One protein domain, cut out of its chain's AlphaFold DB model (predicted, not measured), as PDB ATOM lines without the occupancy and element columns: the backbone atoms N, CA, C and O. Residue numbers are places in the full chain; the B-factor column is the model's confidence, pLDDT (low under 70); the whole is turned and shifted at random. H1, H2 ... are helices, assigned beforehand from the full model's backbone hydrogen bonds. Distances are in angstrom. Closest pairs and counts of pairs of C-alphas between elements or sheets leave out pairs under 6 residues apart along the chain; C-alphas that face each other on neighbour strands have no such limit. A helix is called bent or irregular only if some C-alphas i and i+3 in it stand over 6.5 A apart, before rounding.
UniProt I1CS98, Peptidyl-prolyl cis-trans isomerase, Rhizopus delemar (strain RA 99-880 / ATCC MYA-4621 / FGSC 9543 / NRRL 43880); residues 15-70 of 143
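Overview. This is residues 15 to 70 of the 143 residues of the protein "Peptidyl-prolyl cis-trans isomerase" of Rhizopus delemar (strain RA 99-880 / ATCC MYA-4621 / FGSC 9543 / NRRL 43880) (UniProt I1CS98). One long kinked helix, H1, makes the length of the domain, and a shorter helix, H2, is set crosswise over its later part, with the little helix H3 turning off the end of H2 over the middle of H1. A long link, residues 39 to 49, leads from the end of H1 back to the start of H2. The printed part has 56 residues with three named helices, in the order H1, H2, H3, and no named strand; the class is all helix. The whole is compact, with a radius of gyration of the C-alphas of 11.1 A and spans of 33 by 22 by 19 A.

Along the chain. H1, residues 15 to 38, begins with C-alpha 15 at (211.087, 186.484, 203.493) and measures 32.3 A from first to last C-alpha. It has a kink of 46 degrees near residue 32 and is irregular, with C-alphas 33 and 36 8.0 A apart. H2, residues 50 to 62, measures 19.0 A and begins with C-alpha 50 at (189.992, 204.754, 203.412). H3, residues 64 to 68, measures 6.2 A and ends with C-alpha 68 at (213.411, 204.207, 197.785).

Arrangement. H1 and H2 are near each other, with 11 pairs of C-alphas within 10 A, the closest pair 8.1 A apart. H1 and H3 are close but not clearly touching; their closest C-alphas, those of Ala 27 and Ala 66, are 7.8 A apart. H2 and H3 only just touch, and only at the corner by their link, with 3 pairs of C-alphas within 8 A. H2 touches H3 with residues 60 to 61 alone, and the closest C-alphas of the two are those of Leu 60 and Ala 66, 5.7 A apart. Every O i to N i+4 pair is within hydrogen-bond range in H2 and H3, and 18 of 20 are in H1.

Size, cuts and confidence. The two C-alphas farthest apart are those of Asp 15 and Gly 39, at 34.1 A. The link from H1 to H2 is long, with 11 residues, and the link from H2 to H3 is tight, with 1 residue. The printed part has no cut. The mean pLDDT of the printed part is 91.4, and no printed residue is under 70.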
ATOM      1  N   ASP A  15     210.188 185.352 203.755       89.38
ATOM      2  CA  ASP A  15     211.087 186.484 203.493       89.38
ATOM      3  C   ASP A  15     210.347 187.658 202.838       89.38
ATOM      4  O   ASP A  15     210.516 188.821 203.209       89.38
ATOM      5  N   GLN A  16     209.463 187.357 201.882       90.31
ATOM      6  CA  GLN A  16     208.623 188.368 201.245       90.31
ATOM      7  C   GLN A  16     207.643 189.000 202.240       90.31
ATOM      8  O   GLN A  16     207.445 190.216 202.210       90.31
ATOM      9  N   HIS A  17     207.037 188.199 203.120       91.31
ATOM     10  CA  HIS A  17     206.122 188.705 204.141       91.31
ATOM     11  C   HIS A  17     206.847 189.553 205.195       91.31
ATOM     12  O   HIS A  17     206.341 190.607 205.574       91.31
ATOM     13  N   GLU A  18     208.037 189.149 205.640       91.12
ATOM     14  CA  GLU A  18     208.860 189.921 206.578       91.12
ATOM     15  C   GLU A  18     209.321 191.241 205.955       91.12
ATOM     16  O   GLU A  18     209.215 192.289 206.592       91.12
ATOM     17  N   ASN A  19     209.734 191.228 204.683       92.75
ATOM     18  CA  ASN A  19     210.075 192.450 203.956       92.75
ATOM     19  C   ASN A  19     208.871 193.396 203.821       92.75
ATOM     20  O   ASN A  19     208.991 194.592 204.089       92.75
ATOM     21  N   ALA A  20     207.704 192.872 203.438       93.06
ATOM     22  CA  ALA A  20     206.477 193.659 203.346       93.06
ATOM     23  C   ALA A  20     206.058 194.213 204.718       93.06
ATOM     24  O   ALA A  20     205.703 195.385 204.827       93.06
ATOM     25  N   SER A  21     206.179 193.408 205.774       93.19
ATOM     26  CA  SER A  21     205.897 193.823 207.150       93.19
ATOM     27  C   SER A  21     206.840 194.923 207.615       93.19
ATOM     28  O   SER A  21     206.377 195.907 208.175       93.19
ATOM     29  N   ALA A  22     208.140 194.830 207.328       94.06
ATOM     30  CA  ALA A  22     209.097 195.889 207.644       94.06
ATOM     31  C   ALA A  22     208.747 197.204 206.928       94.06
ATOM     32  O   ALA A  22     208.720 198.262 207.553       94.06
ATOM     33  N   ARG A  23     208.400 197.136 205.636       94.44
ATOM     34  CA  ARG A  23     207.967 198.297 204.837       94.44
ATOM     35  C   ARG A  23     206.678 198.925 205.371       94.44
ATOM     36  O   ARG A  23     206.550 200.146 205.355       94.44
ATOM     37  N   TYR A  24     205.750 198.101 205.854       95.00
ATOM     38  CA  TYR A  24     204.533 198.556 206.524       95.00
ATOM     39  C   TYR A  24     204.842 199.215 207.875       95.00
ATOM     40  O   TYR A  24     204.345 200.298 208.162       95.00
ATOM     41  N   GLN A  25     205.727 198.626 208.687       94.00
ATOM     42  CA  GLN A  25     206.139 199.199 209.976       94.00
ATOM     43  C   GLN A  25     206.846 200.550 209.824       94.00
ATOM     44  O   GLN A  25     206.609 201.450 210.627       94.00
ATOM     45  N   SER A  26     207.659 200.737 208.782       94.56
ATOM     46  CA  SER A  26     208.242 202.050 208.486       94.56
ATOM     47  C   SER A  26     207.167 203.100 208.184       94.56
ATOM     48  O   SER A  26     207.236 204.207 208.719       94.56
ATOM     49  N   ALA A  27     206.133 202.744 207.411       93.69
ATOM     50  CA  ALA A  27     204.988 203.626 207.178       93.69
ATOM     51  C   ALA A  27     204.222 203.925 208.477       93.69
ATOM     52  O   ALA A  27     203.896 205.081 208.740       93.69
ATOM     53  N   LYS A  28     203.998 202.914 209.334       94.56
ATOM     54  CA  LYS A  28     203.391 203.103 210.664       94.56
ATOM     55  C   LYS A  28     204.182 204.089 211.521       94.56
ATOM     56  O   LYS A  28     203.592 204.967 212.142       94.56
ATOM     57  N   ALA A  29     205.506 203.948 211.557       94.50
ATOM     58  CA  ALA A  29     206.380 204.825 212.327       94.50
ATOM     59  C   ALA A  29     206.340 206.265 211.799       94.50
ATOM     60  O   ALA A  29     206.276 207.209 212.585       94.50
ATOM     61  N   TRP A  30     206.317 206.436 210.475       94.44
ATOM     62  CA  TRP A  30     206.145 207.744 209.855       94.44
ATOM     63  C   TRP A  30     204.795 208.372 210.215       94.44
ATOM     64  O   TRP A  30     204.764 209.516 210.659       94.44
ATOM     65  N   VAL A  31     203.697 207.614 210.125       93.12
ATOM     66  CA  VAL A  31     202.371 208.084 210.552       93.12
ATOM     67  C   VAL A  31     202.408 208.517 212.014       93.12
ATOM     68  O   VAL A  31     202.005 209.629 212.338       93.12
ATOM     69  N   ASN A  32     202.967 207.689 212.894       94.19
ATOM     70  CA  ASN A  32     203.055 208.004 214.315       94.19
ATOM     71  C   ASN A  32     203.828 209.301 214.599       94.19
ATOM     72  O   ASN A  32     203.489 210.030 215.530       94.19
ATOM     73  N   GLN A  33     204.834 209.601 213.782       93.81
ATOM     74  CA  GLN A  33     205.638 210.808 213.910       93.81
ATOM     75  C   GLN A  33     204.952 212.052 213.325       93.81
ATOM     76  O   GLN A  33     205.071 213.131 213.903       93.81
ATOM     77  N   TRP A  34     204.246 211.919 212.200       91.75
ATOM     78  CA  TRP A  34     203.787 213.058 211.394       91.75
ATOM     79  C   TRP A  34     202.266 213.246 211.350       91.75
ATOM     80  O   TRP A  34     201.781 214.149 210.668       91.75
ATOM     81  N   TRP A  35     201.497 212.448 212.093       90.75
ATOM     82  CA  TRP A  35     200.033 212.487 212.044       90.75
ATOM     83  C   TRP A  35     199.419 213.860 212.319       90.75
ATOM     84  O   TRP A  35     198.515 214.278 211.602       90.75
ATOM     85  N   SER A  36     199.941 214.599 213.300       90.75
ATOM     86  CA  SER A  36     199.439 215.933 213.641       90.75
ATOM     87  C   SER A  36     199.799 216.986 212.592       90.75
ATOM     88  O   SER A  36     199.071 217.960 212.427       90.75
ATOM     89  N   THR A  37     200.905 216.795 211.866       91.00
ATOM     90  CA  THR A  37     201.360 217.704 210.805       91.00
ATOM     91  C   THR A  37     200.460 217.622 209.579       91.00
ATOM     92  O   THR A  37     200.130 218.651 208.997       91.00
ATOM     93  N   TYR A  38     200.048 216.410 209.210       86.75
ATOM     94  CA  TYR A  38     199.192 216.168 208.049       86.75
ATOM     95  C   TYR A  38     197.697 216.118 208.395       86.75
ATOM     96  O   TYR A  38     196.871 215.974 207.501       86.75
ATOM     97  N   GLY A  39     197.344 216.280 209.674       87.12
ATOM     98  CA  GLY A  39     195.956 216.341 210.129       87.12
ATOM     99  C   GLY A  39     195.222 214.999 210.087       87.12
ATOM    100  O   GLY A  39     193.999 214.997 209.980       87.12
ATOM    101  N   PHE A  40     195.941 213.873 210.172       91.25
ATOM    102  CA  PHE A  40     195.315 212.550 210.221       91.25
ATOM    103  C   PHE A  40     194.484 212.373 211.492       91.25
ATOM    104  O   PHE A  40     194.788 212.926 212.553       91.25
ATOM    105  N   THR A  41     193.452 211.536 211.394       87.00
ATOM    106  CA  THR A  41     192.533 211.258 212.507       87.00
ATOM    107  C   THR A  41     193.166 210.450 213.645       87.00
ATOM    108  O   THR A  41     192.674 210.489 214.773       87.00
ATOM    109  N   SER A  42     194.266 209.737 213.376       90.38
ATOM    110  CA  SER A  42     194.978 208.898 214.343       90.38
ATOM    111  C   SER A  42     196.493 208.928 214.121       90.38
ATOM    112  O   SER A  42     196.981 209.294 213.053       90.38
ATOM    113  N   ASN A  43     197.250 208.513 215.136       90.38
ATOM    114  CA  ASN A  43     198.697 208.294 215.076       90.38
ATOM    115  C   ASN A  43     199.071 206.828 214.784       90.38
ATOM    116  O   ASN A  43     200.244 206.457 214.886       90.38
ATOM    117  N   ASP A  44     198.081 205.997 214.462       90.94
ATOM    118  CA  ASP A  44     198.244 204.590 214.129       90.94
ATOM    119  C   ASP A  44     197.610 204.294 212.769       90.94
ATOM    120  O   ASP A  44     196.396 204.395 212.594       90.94
ATOM    121  N   LEU A  45     198.445 203.885 211.814       90.50
ATOM    122  CA  LEU A  45     198.024 203.548 210.455       90.50
ATOM    123  C   LEU A  45     196.983 202.414 210.421       90.50
ATOM    124  O   LEU A  45     196.173 202.351 209.499       90.50
ATOM    125  N   ASP A  46     196.962 201.527 211.422       90.50
ATOM    126  CA  ASP A  46     195.960 200.452 211.490       90.50
ATOM    127  C   ASP A  46     194.541 200.996 211.720       90.50
ATOM    128  O   ASP A  46     193.567 200.356 211.327       90.50
ATOM    129  N   GLN A  47     194.421 202.196 212.293       90.62
ATOM    130  CA  GLN A  47     193.145 202.859 212.573       90.62
ATOM    131  C   GLN A  47     192.670 203.747 211.418       90.62
ATOM    132  O   GLN A  47     191.569 204.292 211.484       90.62
ATOM    133  N   PHE A  48     193.477 203.901 210.364       91.38
ATOM    134  CA  PHE A  48     193.143 204.786 209.253       91.38
ATOM    135  C   PHE A  48     191.946 204.255 208.470       91.38
ATOM    136  O   PHE A  48     191.929 203.098 208.023       91.38
ATOM    137  N   GLY A  49     190.986 205.152 208.239       90.19
ATOM    138  CA  GLY A  49     189.927 204.959 207.259       90.19
ATOM    139  C   GLY A  49     190.455 205.011 205.816       90.19
ATOM    140  O   GLY A  49     191.634 205.285 205.584       90.19
ATOM    141  N   PRO A  50     189.592 204.759 204.819       89.44
ATOM    142  CA  PRO A  50     189.992 204.754 203.412       89.44
ATOM    143  C   PRO A  50     190.542 206.111 202.936       89.44
ATOM    144  O   PRO A  50     191.501 206.131 202.170       89.44
ATOM    145  N   GLU A  51     189.992 207.227 203.421       89.62
ATOM    146  CA  GLU A  51     190.429 208.582 203.042       89.62
ATOM    147  C   GLU A  51     191.833 208.916 203.573       89.62
ATOM    148  O   GLU A  51     192.699 209.369 202.817       89.62
ATOM    149  N   ASP A  52     192.096 208.620 204.852       91.38
ATOM    150  CA  ASP A  52     193.414 208.818 205.467       91.38
ATOM    151  C   ASP A  52     194.479 207.929 204.804       91.38
ATOM    152  O   ASP A  52     195.619 208.354 204.607       91.38
ATOM    153  N   ARG A  53     194.113 206.699 204.406       91.38
ATOM    154  CA  ARG A  53     195.013 205.796 203.668       91.38
ATOM    155  C   ARG A  53     195.364 206.337 202.291       91.38
ATOM    156  O   ARG A  53     196.526 206.248 201.905       91.38
ATOM    157  N   GLU A  54     194.401 206.885 201.558       91.31
ATOM    158  CA  GLU A  54     194.666 207.478 200.243       91.31
ATOM    159  C   GLU A  54     195.583 208.699 200.368       91.31
ATOM    160  O   GLU A  54     196.584 208.813 199.664       91.31
ATOM    161  N   THR A  55     195.315 209.552 201.356       90.94
ATOM    162  CA  THR A  55     196.151 210.720 201.656       90.94
ATOM    163  C   THR A  55     197.575 210.305 202.042       90.94
ATOM    164  O   THR A  55     198.551 210.863 201.544       90.94
ATOM    165  N   ALA A  56     197.725 209.272 202.880       91.38
ATOM    166  CA  ALA A  56     199.033 208.720 203.221       91.38
ATOM    167  C   ALA A  56     199.761 208.145 201.993       91.38
ATOM    168  O   ALA A  56     200.968 208.340 201.862       91.38
ATOM    169  N   LYS A  57     199.053 207.472 201.075       93.19
ATOM    170  CA  LYS A  57     199.636 206.967 199.820       93.19
ATOM    171  C   LYS A  57     200.165 208.102 198.950       93.19
ATOM    172  O   LYS A  57     201.281 207.984 198.446       93.19
ATOM    173  N   ASP A  58     199.415 209.189 198.808       92.00
ATOM    174  CA  ASP A  58     199.835 210.342 198.007       92.00
ATOM    175  C   ASP A  58     201.071 211.037 198.605       92.00
ATOM    176  O   ASP A  58     202.068 211.263 197.916       92.00
ATOM    177  N   ILE A  59     201.076 211.276 199.922       90.94
ATOM    178  CA  ILE A  59     202.220 211.903 200.602       90.94
ATOM    179  C   ILE A  59     203.470 211.024 200.485       90.94
ATOM    180  O   ILE A  59     204.536 211.501 200.092       90.94
ATOM    181  N   LEU A  60     203.346 209.728 200.779       90.50
ATOM    182  CA  LEU A  60     204.474 208.798 200.727       90.50
ATOM    183  C   LEU A  60     204.967 208.541 199.296       90.50
ATOM    184  O   LEU A  60     206.134 208.204 199.113       90.50
ATOM    185  N   SER A  61     204.129 208.752 198.279       90.38
ATOM    186  CA  SER A  61     204.547 208.689 196.869       90.38
ATOM    187  C   SER A  61     205.437 209.861 196.451       90.38
ATOM    188  O   SER A  61     206.101 209.772 195.421       90.38
ATOM    189  N   ASN A  62     205.477 210.933 197.247       89.50
ATOM    190  CA  ASN A  62     206.332 212.099 197.033       89.50
ATOM    191  C   ASN A  62     207.536 212.148 197.992       89.50
ATOM    192  O   ASN A  62     208.447 212.949 197.787       89.50
ATOM    193  N   ASP A  63     207.575 211.292 199.020       90.62
ATOM    194  CA  ASP A  63     208.690 211.208 199.963       90.62
ATOM    195  C   ASP A  63     209.848 210.369 199.369       90.62
ATOM    196  O   ASP A  63     209.691 209.170 199.115       90.62
ATOM    197  N   PRO A  64     211.050 210.950 199.164       90.12
ATOM    198  CA  PRO A  64     212.170 210.240 198.541       90.12
ATOM    199  C   PRO A  64     212.604 208.972 199.288       90.12
ATOM    200  O   PRO A  64     213.058 208.006 198.668       90.12
ATOM    201  N   LYS A  65     212.476 208.959 200.620       91.38
ATOM    202  CA  LYS A  65     212.847 207.817 201.457       91.38
ATOM    203  C   LYS A  65     211.806 206.710 201.327       91.38
ATOM    204  O   LYS A  65     212.181 205.556 201.110       91.38
ATOM    205  N   ALA A  66     210.524 207.061 201.391       89.06
ATOM    206  CA  ALA A  66     209.427 206.111 201.240       89.06
ATOM    207  C   ALA A  66     209.402 205.467 199.846       89.06
ATOM    208  O   ALA A  66     209.149 204.267 199.745       89.06
ATOM    209  N   ILE A  67     209.741 206.209 198.785       90.50
ATOM    210  CA  ILE A  67     209.873 205.668 197.419       90.50
ATOM    211  C   ILE A  67     211.038 204.674 197.335       90.50
ATOM    212  O   ILE A  67     210.875 203.568 196.814       90.50
ATOM    213  N   ASN A  68     212.213 205.045 197.856       91.62
ATOM    214  CA  ASN A  68     213.411 204.207 197.785       91.62
ATOM    215  C   ASN A  68     213.249 202.898 198.577       91.62
ATOM    216  O   ASN A  68     213.579 201.818 198.091       91.62
ATOM    217  N   GLU A  69     212.687 202.987 199.782       91.00
ATOM    218  CA  GLU A  69     212.392 201.832 200.640       91.00
ATOM    219  C   GLU A  69     211.051 201.158 200.293       91.00
ATOM    220  O   GLU A  69     210.701 200.119 200.856       91.00
ATOM    221  N   LYS A  70     210.308 201.723 199.332       91.88
ATOM    222  CA  LYS A  70     209.009 201.263 198.835       91.88
ATOM    223  C   LYS A  70     207.989 201.039 199.954       91.88
ATOM    224  O   LYS A  70     207.399 199.968 200.015       91.88
TER     225      LYS A  70